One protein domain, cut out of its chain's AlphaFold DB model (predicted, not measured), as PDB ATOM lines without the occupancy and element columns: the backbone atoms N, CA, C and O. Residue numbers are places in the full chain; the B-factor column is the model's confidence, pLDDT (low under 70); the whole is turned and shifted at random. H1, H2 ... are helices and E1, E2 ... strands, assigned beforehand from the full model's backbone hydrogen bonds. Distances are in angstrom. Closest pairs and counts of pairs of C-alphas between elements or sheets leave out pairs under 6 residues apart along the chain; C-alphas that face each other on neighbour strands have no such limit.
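AT A GLANCE: This is residues 22 to 92 of the 486 residues of an uncharacterized protein of Diploscapter pachys (UniProt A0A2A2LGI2). A small sheet of three strands, E1, E2 and E3, has the E4 and E5 hairpin and the short helix H2 loosely gathered over one face, with the helix H1 leading straight into E1 at one end of the sheet. The residues before H1 and the loop between E1 and E2 lie at opposite ends of the longest axis. The printed part has 71 residues with two named helices and five named strands, in the order H1, E1, E2, H2, E3, E4, E5; the class is mixed, helices and strands, with under half of the residues in named elements. The sheet order is E1, E2, E3, and both sheets are antiparallel. The whole is compact, with a radius of gyration of the C-alphas of 11.3 A and spans of 37 by 28 by 17 A.

HOW THE PARTS SIT: H1, residues 26 to 33, joins E1, residues 34 to 38, by a tight link. E1 and E2, residues 46 to 49, form a hairpin, antiparallel at 157 degrees, with N 38 and O 46 2.8 A apart. E2, the inner strand, is antiparallel to E3, residues 72 to 75, at 153 degrees, with N 47 and O 74 2.8 A apart. H1 is only just on this sheet, with 5 pairs of C-alphas within 10 A, and only grazes it with residues 30 to 33. H2, residues 56 to 60, only grazes it too. H1 and H2 are close but not clearly touching; their closest C-alphas, of Val 30 and Leu 59, are 7.4 A apart. E4, residues 82 to 84, and E5, residues 89 to 91, form a hairpin, antiparallel at 134 degrees, with N 84 and O 89 2.9 A apart. The closest C-alphas of H2 and E5, those of Phe 60 and Arg 89, are 4.3 A apart. The closest C-alphas of E2 and E4, those of Ile 47 and Phe 83, are 7.6 A apart. E3 and E5 are apart. Residues 63 to 64 pair antiparallel with residues 74 to 75 of E3. In H2 the O i to N i+4 pair is within hydrogen-bond range; in H1 1 of 4 are, beside 3 of 5 O i to N i+3 pairs.

IN THESE COORDINATES: H1 begins at C-alpha 26 (18.883, -53.869, 41.037). H1 and E1 each measure 11.0 A, E2 9.7 A, H2 5.6 A, E3 10.3 A, E4 6.4 A and E5 6.2 A. E5 ends at C-alpha 91 (25.250, -50.267, 25.698).

THE WHOLE: The C-alphas of Ser 23 and Asn 42, the two farthest apart, are 37.8 A apart. The printed part has no cut. The link from H2 to E3, 11 residues, is long. The mean pLDDT of the printed part is 84.9; residues 22 to 30 are under 70.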
ATOM      1  N   ALA A  22      16.918 -51.004  48.918       46.03
ATOM      2  CA  ALA A  22      18.267 -51.391  48.478       46.03
ATOM      3  C   ALA A  22      18.578 -52.907  48.566       46.03
ATOM      4  O   ALA A  22      19.608 -53.355  48.067       46.03
ATOM      5  N   SER A  23      17.692 -53.700  49.180       47.56
ATOM      6  CA  SER A  23      17.774 -55.167  49.255       47.56
ATOM      7  C   SER A  23      17.151 -55.900  48.053       47.56
ATOM      8  O   SER A  23      17.352 -57.105  47.891       47.56
ATOM      9  N   ALA A  24      16.406 -55.200  47.189       48.97
ATOM     10  CA  ALA A  24      15.822 -55.775  45.979       48.97
ATOM     11  C   ALA A  24      16.857 -55.898  44.844       48.97
ATOM     12  O   ALA A  24      17.777 -55.090  44.725       48.97
ATOM     13  N   SER A  25      16.680 -56.885  43.955       50.78
ATOM     14  CA  SER A  25      17.559 -57.055  42.787       50.78
ATOM     15  C   SER A  25      17.589 -55.773  41.933       50.78
ATOM     16  O   SER A  25      16.520 -55.315  41.509       50.78
ATOM     17  N   PRO A  26      18.775 -55.204  41.630       58.22
ATOM     18  CA  PRO A  26      18.883 -53.869  41.037       58.22
ATOM     19  C   PRO A  26      18.148 -53.752  39.694       58.22
ATOM     20  O   PRO A  26      17.504 -52.741  39.428       58.22
ATOM     21  N   ALA A  27      18.126 -54.817  38.888       55.62
ATOM     22  CA  ALA A  27      17.421 -54.844  37.603       55.62
ATOM     23  C   ALA A  27      15.891 -54.652  37.713       55.62
ATOM     24  O   ALA A  27      15.253 -54.238  36.744       55.62
ATOM     25  N   PHE A  28      15.283 -54.954  38.867       56.31
ATOM     26  CA  PHE A  28      13.846 -54.757  39.082       56.31
ATOM     27  C   PHE A  28      13.519 -53.314  39.478       56.31
ATOM     28  O   PHE A  28      12.514 -52.770  39.021       56.31
ATOM     29  N   PHE A  29      14.381 -52.681  40.279       61.38
ATOM     30  CA  PHE A  29      14.178 -51.310  40.742       61.38
ATOM     31  C   PHE A  29      14.319 -50.300  39.594       61.38
ATOM     32  O   PHE A  29      13.460 -49.436  39.426       61.38
ATOM     33  N   VAL A  30      15.329 -50.460  38.729       64.56
ATOM     34  CA  VAL A  30      15.605 -49.487  37.657       64.56
ATOM     35  C   VAL A  30      14.462 -49.379  36.631       64.56
ATOM     36  O   VAL A  30      14.169 -48.280  36.157       64.56
ATOM     37  N   LYS A  31      13.713 -50.463  36.375       70.06
ATOM     38  CA  LYS A  31      12.494 -50.425  35.538       70.06
ATOM     39  C   LYS A  31      11.393 -49.502  36.069       70.06
ATOM     40  O   LYS A  31      10.574 -49.052  35.278       70.06
ATOM     41  N   SER A  32      11.360 -49.227  37.374       76.44
ATOM     42  CA  SER A  32      10.403 -48.293  37.986       76.44
ATOM     43  C   SER A  32      10.887 -46.838  37.982       76.44
ATOM     44  O   SER A  32      10.103 -45.942  38.286       76.44
ATOM     45  N   ILE A  33      12.169 -46.597  37.686       85.44
ATOM     46  CA  ILE A  33      12.810 -45.274  37.740       85.44
ATOM     47  C   ILE A  33      12.787 -44.596  36.362       85.44
ATOM     48  O   ILE A  33      12.655 -43.372  36.270       85.44
ATOM     49  N   VAL A  34      12.905 -45.373  35.280       91.06
ATOM     50  CA  VAL A  34      12.812 -44.868  33.901       91.06
ATOM     51  C   VAL A  34      11.355 -44.544  33.575       91.06
ATOM     52  O   VAL A  34      10.512 -45.435  33.526       91.06
ATOM     53  N   SER A  35      11.062 -43.266  33.329       91.31
ATOM     54  CA  SER A  35       9.732 -42.809  32.911       91.31
ATOM     55  C   SER A  35       9.556 -42.930  31.397       91.31
ATOM     56  O   SER A  35       8.531 -43.418  30.922       91.31
ATOM     57  N   SER A  36      10.572 -42.525  30.632       92.62
ATOM     58  CA  SER A  36      10.607 -42.682  29.178       92.62
ATOM     59  C   SER A  36      12.042 -42.675  28.649       92.62
ATOM     60  O   SER A  36      12.991 -42.334  29.356       92.62
ATOM     61  N   VAL A  37      12.203 -43.076  27.389       93.25
ATOM     62  CA  VAL A  37      13.466 -43.002  26.649       93.25
ATOM     63  C   VAL A  37      13.172 -42.263  25.352       93.25
ATOM     64  O   VAL A  37      12.354 -42.716  24.551       93.25
ATOM     65  N   VAL A  38      13.799 -41.107  25.168       92.94
ATOM     66  CA  VAL A  38      13.700 -40.298  23.954       92.94
ATOM     67  C   VAL A  38      14.814 -40.737  23.013       92.94
ATOM     68  O   VAL A  38      15.990 -40.692  23.370       92.94
ATOM     69  N   ARG A  39      14.430 -41.183  21.815       92.88
ATOM     70  CA  ARG A  39      15.351 -41.621  20.763       92.88
ATOM     71  C   ARG A  39      15.286 -40.650  19.596       92.88
ATOM     72  O   ARG A  39      14.242 -40.528  18.958       92.88
ATOM     73  N   GLU A  40      16.397 -39.988  19.303       84.50
ATOM     74  CA  GLU A  40      16.528 -39.110  18.140       84.50
ATOM     75  C   GLU A  40      17.545 -39.688  17.143       84.50
ATOM     76  O   GLU A  40      18.582 -40.211  17.551       84.50
ATOM     77  N   PRO A  41      17.289 -39.609  15.825       74.50
ATOM     78  CA  PRO A  41      18.203 -40.153  14.830       74.50
ATOM     79  C   PRO A  41      19.569 -39.459  14.905       74.50
ATOM     80  O   PRO A  41      19.651 -38.232  14.939       74.50
ATOM     81  N   ASN A  42      20.639 -40.256  14.872       81.31
ATOM     82  CA  ASN A  42      22.038 -39.817  14.980       81.31
ATOM     83  C   ASN A  42      22.405 -39.133  16.316       81.31
ATOM     84  O   ASN A  42      23.441 -38.471  16.396       81.31
ATOM     85  N   LYS A  43      21.595 -39.300  17.368       90.19
ATOM     86  CA  LYS A  43      21.911 -38.875  18.737       90.19
ATOM     87  C   LYS A  43      21.854 -40.076  19.691       90.19
ATOM     88  O   LYS A  43      21.144 -41.036  19.397       90.19
ATOM     89  N   PRO A  44      22.589 -40.047  20.814       94.19
ATOM     90  CA  PRO A  44      22.409 -41.033  21.872       94.19
ATOM     91  C   PRO A  44      21.014 -40.945  22.507       94.19
ATOM     92  O   PRO A  44      20.430 -39.862  22.589       94.19
ATOM     93  N   ASP A  45      20.524 -42.077  23.010       95.31
ATOM     94  CA  ASP A  45      19.277 -42.177  23.766       95.31
ATOM     95  C   ASP A  45      19.322 -41.270  25.012       95.31
ATOM     96  O   ASP A  45      20.274 -41.299  25.804       95.31
ATOM     97  N   GLN A  46      18.256 -40.489  25.215       96.12
ATOM     98  CA  GLN A  46      18.047 -39.682  26.415       96.12
ATOM     99  C   GLN A  46      17.022 -40.369  27.323       96.12
ATOM    100  O   GLN A  46      15.841 -40.492  26.999       96.12
ATOM    101  N   ILE A  47      17.475 -40.805  28.492       95.06
ATOM    102  CA  ILE A  47      16.673 -41.462  29.522       95.06
ATOM    103  C   ILE A  47      16.028 -40.370  30.376       95.06
ATOM    104  O   ILE A  47      16.733 -39.594  31.021       95.06
ATOM    105  N   VAL A  48      14.700 -40.306  30.412       94.06
ATOM    106  CA  VAL A  48      13.954 -39.413  31.307       94.06
ATOM    107  C   VAL A  48      13.508 -40.218  32.517       94.06
ATOM    108  O   VAL A  48      12.835 -41.244  32.383       94.06
ATOM    109  N   SER A  49      13.875 -39.761  33.711       91.62
ATOM    110  CA  SER A  49      13.530 -40.440  34.956       91.62
ATOM    111  C   SER A  49      12.470 -39.681  35.749       91.62
ATOM    112  O   SER A  49      12.474 -38.452  35.791       91.62
ATOM    113  N   ALA A  50      11.579 -40.427  36.407       89.00
ATOM    114  CA  ALA A  50      10.602 -39.872  37.346       89.00
ATOM    115  C   ALA A  50      11.229 -39.448  38.690       89.00
ATOM    116  O   ALA A  50      10.619 -38.688  39.435       89.00
ATOM    117  N   LEU A  51      12.429 -39.945  39.010       89.38
ATOM    118  CA  LEU A  51      13.156 -39.658  40.244       89.38
ATOM    119  C   LEU A  51      14.602 -39.338  39.886       89.38
ATOM    120  O   LEU A  51      15.292 -40.188  39.337       89.38
ATOM    121  N   CYS A  52      15.070 -38.135  40.209       85.62
ATOM    122  CA  CYS A  52      16.449 -37.730  39.954       85.62
ATOM    123  C   CYS A  52      17.449 -38.704  40.603       85.62
ATOM    124  O   CYS A  52      17.561 -38.709  41.833       85.62
ATOM    125  N   PRO A  53      18.188 -39.520  39.825       85.81
ATOM    126  CA  PRO A  53      19.265 -40.313  40.391       85.81
ATOM    127  C   PRO A  53      20.381 -39.364  40.832       85.81
ATOM    128  O   PRO A  53      20.693 -38.411  40.119       85.81
ATOM    129  N   ALA A  54      21.022 -39.646  41.969       86.06
ATOM    130  CA  ALA A  54      22.229 -38.915  42.361       86.06
ATOM    131  C   ALA A  54      23.328 -39.037  41.286       86.06
ATOM    132  O   ALA A  54      24.072 -38.094  41.040       86.06
ATOM    133  N   GLU A  55      23.380 -40.185  40.603       90.75
ATOM    134  CA  GLU A  55      24.355 -40.491  39.563       90.75
ATOM    135  C   GLU A  55      23.710 -41.285  38.413       90.75
ATOM    136  O   GLU A  55      23.341 -42.453  38.556       90.75
ATOM    137  N   CYS A  56      23.623 -40.681  37.225       94.06
ATOM    138  CA  CYS A  56      23.220 -41.387  36.000       94.06
ATOM    139  C   CYS A  56      24.195 -42.522  35.617       94.06
ATOM    140  O   CYS A  56      23.799 -43.509  34.987       94.06
ATOM    141  N   HIS A  57      25.470 -42.391  35.995       93.75
ATOM    142  CA  HIS A  57      26.538 -43.290  35.569       93.75
ATOM    143  C   HIS A  57      26.452 -44.664  36.245       93.75
ATOM    144  O   HIS A  57      26.570 -45.690  35.574       93.75
ATOM    145  N   THR A  58      26.200 -44.709  37.554       92.25
ATOM    146  CA  THR A  58      26.113 -45.968  38.311       92.25
ATOM    147  C   THR A  58      24.823 -46.733  38.028       92.25
ATOM    148  O   THR A  58      24.869 -47.955  37.892       92.25
ATOM    149  N   LEU A  59      23.693 -46.037  37.858       92.25
ATOM    150  CA  LEU A  59      22.397 -46.666  37.566       92.25
ATOM    151  C   LEU A  59      22.233 -47.095  36.105       92.25
ATOM    152  O   LEU A  59      21.737 -48.189  35.850       92.25
ATOM    153  N   PHE A  60      22.644 -46.255  35.151       94.06
ATOM    154  CA  PHE A  60      22.356 -46.466  33.728       94.06
ATOM    155  C   PHE A  60      23.599 -46.608  32.847       94.06
ATOM    156  O   PHE A  60      23.457 -46.901  31.664       94.06
ATOM    157  N   GLY A  61      24.817 -46.385  33.352       93.31
ATOM    158  CA  GLY A  61      25.982 -46.177  32.480       93.31
ATOM    159  C   GLY A  61      25.844 -44.927  31.601       93.31
ATOM    160  O   GLY A  61      26.404 -44.888  30.512       93.31
ATOM    161  N   ALA A  62      25.054 -43.945  32.045       95.12
ATOM    162  CA  ALA A  62      24.731 -42.731  31.303       95.12
ATOM    163  C   ALA A  62      25.399 -41.498  31.928       95.12
ATOM    164  O   ALA A  62      25.675 -41.461  33.126       95.12
ATOM    165  N   LEU A  63      25.597 -40.453  31.133       94.62
ATOM    166  CA  LEU A  63      26.036 -39.146  31.614       94.62
ATOM    167  C   LEU A  63      24.830 -38.353  32.132       94.62
ATOM    168  O   LEU A  63      23.726 -38.465  31.596       94.62
ATOM    169  N   THR A  64      25.020 -37.535  33.165       89.62
ATOM    170  CA  THR A  64      24.016 -36.544  33.578       89.62
ATOM    171  C   THR A  64      23.872 -35.481  32.494       89.62
ATOM    172  O   THR A  64      24.854 -34.843  32.120       89.62
ATOM    173  N   ASN A  65      22.652 -35.285  31.996       86.25
ATOM    174  CA  ASN A  65      22.304 -34.129  31.172       86.25
ATOM    175  C   ASN A  65      21.784 -32.997  32.078       86.25
ATOM    176  O   ASN A  65      21.644 -33.192  33.286       86.25
ATOM    177  N   ASN A  66      21.459 -31.839  31.497       76.81
ATOM    178  CA  ASN A  66      20.768 -30.739  32.168       76.81
ATOM    179  C   ASN A  66      19.569 -31.257  32.981       76.81
ATOM    180  O   ASN A  66      18.521 -31.607  32.430       76.81
ATOM    181  N   SER A  67      19.735 -31.300  34.302       73.12
ATOM    182  CA  SER A  67      18.672 -31.560  35.258       73.12
ATOM    183  C   SER A  67      17.973 -30.247  35.576       73.12
ATOM    184  O   SER A  67      18.586 -29.282  36.029       73.12
ATOM    185  N   THR A  68      16.663 -30.203  35.355       76.56
ATOM    186  CA  THR A  68      15.833 -29.208  36.037       76.56
ATOM    187  C   THR A  68      15.379 -29.805  37.366       76.56
ATOM    188  O   THR A  68      15.336 -31.026  37.515       76.56
ATOM    189  N   PHE A  69      14.971 -28.973  38.326       72.38
ATOM    190  CA  PHE A  69      14.408 -29.451  39.599       72.38
ATOM    191  C   PHE A  69      13.156 -30.340  39.444       72.38
ATOM    192  O   PHE A  69      12.749 -30.985  40.405       72.38
ATOM    193  N   ILE A  70      12.533 -30.356  38.259       80.56
ATOM    194  CA  ILE A  70      11.280 -31.068  37.969       80.56
ATOM    195  C   ILE A  70      11.536 -32.308  37.099       80.56
ATOM    196  O   ILE A  70      10.845 -33.314  37.237       80.56
ATOM    197  N   THR A  71      12.524 -32.256  36.203       83.19
ATOM    198  CA  THR A  71      12.863 -33.353  35.292       83.19
ATOM    199  C   THR A  71      14.368 -33.592  35.254       83.19
ATOM    200  O   THR A  71      15.153 -32.746  34.817       83.19
ATOM    201  N   CYS A  72      14.763 -34.796  35.659       90.06
ATOM    202  CA  CYS A  72      16.117 -35.287  35.474       90.06
ATOM    203  C   CYS A  72      16.190 -36.171  34.235       90.06
ATOM    204  O   CYS A  72      15.384 -37.088  34.046       90.06
ATOM    205  N   SER A  73      17.185 -35.893  33.395       94.75
ATOM    206  CA  SER A  73      17.493 -36.723  32.243       94.75
ATOM    207  C   SER A  73      18.960 -37.123  32.230       94.75
ATOM    208  O   SER A  73      19.841 -36.355  32.616       94.75
ATOM    209  N   CYS A  74      19.202 -38.345  31.783       96.12
ATOM    210  CA  CYS A  74      20.525 -38.882  31.531       96.12
ATOM    211  C   CYS A  74      20.685 -39.062  30.018       96.12
ATOM    212  O   CYS A  74      19.724 -39.422  29.343       96.12
ATOM    213  N   ILE A  75      21.877 -38.839  29.479       96.94
ATOM    214  CA  ILE A  75      22.198 -39.104  28.072       96.94
ATOM    215  C   ILE A  75      23.179 -40.271  28.012       96.94
ATOM    216  O   ILE A  75      24.200 -40.266  28.702       96.94
ATOM    217  N   CYS A  76      22.885 -41.273  27.186       97.31
ATOM    218  CA  CYS A  76      23.836 -42.341  26.913       97.31
ATOM    219  C   CYS A  76      25.126 -41.783  26.266       97.31
ATOM    220  O   CYS A  76      25.061 -40.859  25.452       97.31
ATOM    221  N   PRO A  77      26.324 -42.273  26.629       96.88
ATOM    222  CA  PRO A  77      27.568 -41.724  26.099       96.88
ATOM    223  C   PRO A  77      27.780 -42.170  24.639       96.88
ATOM    224  O   PRO A  77      27.124 -43.086  24.147       96.88
ATOM    225  N   LYS A  78      28.671 -41.494  23.899       93.94
ATOM    226  CA  LYS A  78      28.825 -41.696  22.439       93.94
ATOM    227  C   LYS A  78      29.347 -43.084  22.052       93.94
ATOM    228  O   LYS A  78      29.051 -43.557  20.961       93.94
ATOM    229  N   ASP A  79      30.132 -43.699  22.926       94.31
ATOM    230  CA  ASP A  79      30.621 -45.073  22.818       94.31
ATOM    231  C   ASP A  79      29.524 -46.104  23.110       94.31
ATOM    232  O   ASP A  79      29.574 -47.195  22.552       94.31
ATOM    233  N   ALA A  80      28.513 -45.738  23.910       95.25
ATOM    234  CA  ALA A  80      27.375 -46.575  24.281       95.25
ATOM    235  C   ALA A  80      26.004 -45.901  24.056       95.25
ATOM    236  O   ALA A  80      25.254 -45.729  25.014       95.25
ATOM    237  N   PRO A  81      25.638 -45.521  22.812       94.50
ATOM    238  CA  PRO A  81      24.551 -44.576  22.549       94.50
ATOM    239  C   PRO A  81      23.129 -45.133  22.722       94.50
ATOM    240  O   PRO A  81      22.190 -44.344  22.696       94.50
ATOM    241  N   ILE A  82      22.936 -46.448  22.876       93.00
ATOM    242  CA  ILE A  82      21.604 -47.079  22.930       93.00
ATOM    243  C   ILE A  82      21.268 -47.474  24.368       93.00
ATOM    244  O   ILE A  82      22.040 -48.191  25.003       93.00
ATOM    245  N   PHE A  83      20.085 -47.105  24.869       93.69
ATOM    246  CA  PHE A  83      19.595 -47.586  26.159       93.69
ATOM    247  C   PHE A  83      18.809 -48.895  26.017       93.69
ATOM    248  O   PHE A  83      17.822 -48.977  25.275       93.69
ATOM    249  N   HIS A  84      19.212 -49.925  26.765       89.69
ATOM    250  CA  HIS A  84      18.614 -51.257  26.699       89.69
ATOM    251  C   HIS A  84      17.787 -51.590  27.953       89.69
ATOM    252  O   HIS A  84      18.305 -52.107  28.946       89.69
ATOM    253  N   ASN A  85      16.463 -51.408  27.877       83.12
ATOM    254  CA  ASN A  85      15.518 -51.557  29.001       83.12
ATOM    255  C   ASN A  85      15.706 -52.832  29.854       83.12
ATOM    256  O   ASN A  85      15.668 -52.750  31.080       83.12
ATOM    257  N   SER A  86      15.932 -54.009  29.251       79.12
ATOM    258  CA  SER A  86      15.998 -55.286  29.997       79.12
ATOM    259  C   SER A  86      17.174 -55.409  30.969       79.12
ATOM    260  O   SER A  86      17.036 -56.085  31.983       79.12
ATOM    261  N   ILE A  87      18.302 -54.764  30.664       85.12
ATOM    262  CA  ILE A  87      19.471 -54.638  31.554       85.12
ATOM    263  C   ILE A  87      19.542 -53.247  32.199       85.12
ATOM    264  O   ILE A  87      20.414 -52.992  33.021       85.12
ATOM    265  N   SER A  88      18.626 -52.359  31.797       90.19
ATOM    266  CA  SER A  88      18.489 -50.970  32.229       90.19
ATOM    267  C   SER A  88      19.793 -50.167  32.170       90.19
ATOM    268  O   SER A  88      20.078 -49.366  33.054       90.19
ATOM    269  N   ARG A  89      20.581 -50.376  31.110       94.69
ATOM    270  CA  ARG A  89      21.887 -49.742  30.912       94.69
ATOM    271  C   ARG A  89      22.063 -49.279  29.466       94.69
ATOM    272  O   ARG A  89      21.550 -49.918  28.546       94.69
ATOM    273  N   CYS A  90      22.803 -48.191  29.282       95.56
ATOM    274  CA  CYS A  90      23.396 -47.814  28.008       95.56
ATOM    275  C   CYS A  90      24.389 -48.898  27.569       95.56
ATOM    276  O   CYS A  90      25.150 -49.418  28.392       95.56
ATOM    277  N   VAL A  91      24.370 -49.253  26.289       94.00
ATOM    278  CA  VAL A  91      25.250 -50.267  25.698       94.00
ATOM    279  C   VAL A  91      25.983 -49.717  24.486       94.00
ATOM    280  O   VAL A  91      25.407 -48.884  23.775       94.00
ATOM    281  N   PRO A  92      27.229 -50.186  24.227       91.38
ATOM    282  CA  PRO A  92      27.879 -49.977  22.940       91.38
ATOM    283  C   PRO A  92      26.892 -50.276  21.833       91.38
ATOM    284  O   PRO A  92      26.103 -51.215  21.980       91.38
TER     285      PRO A  92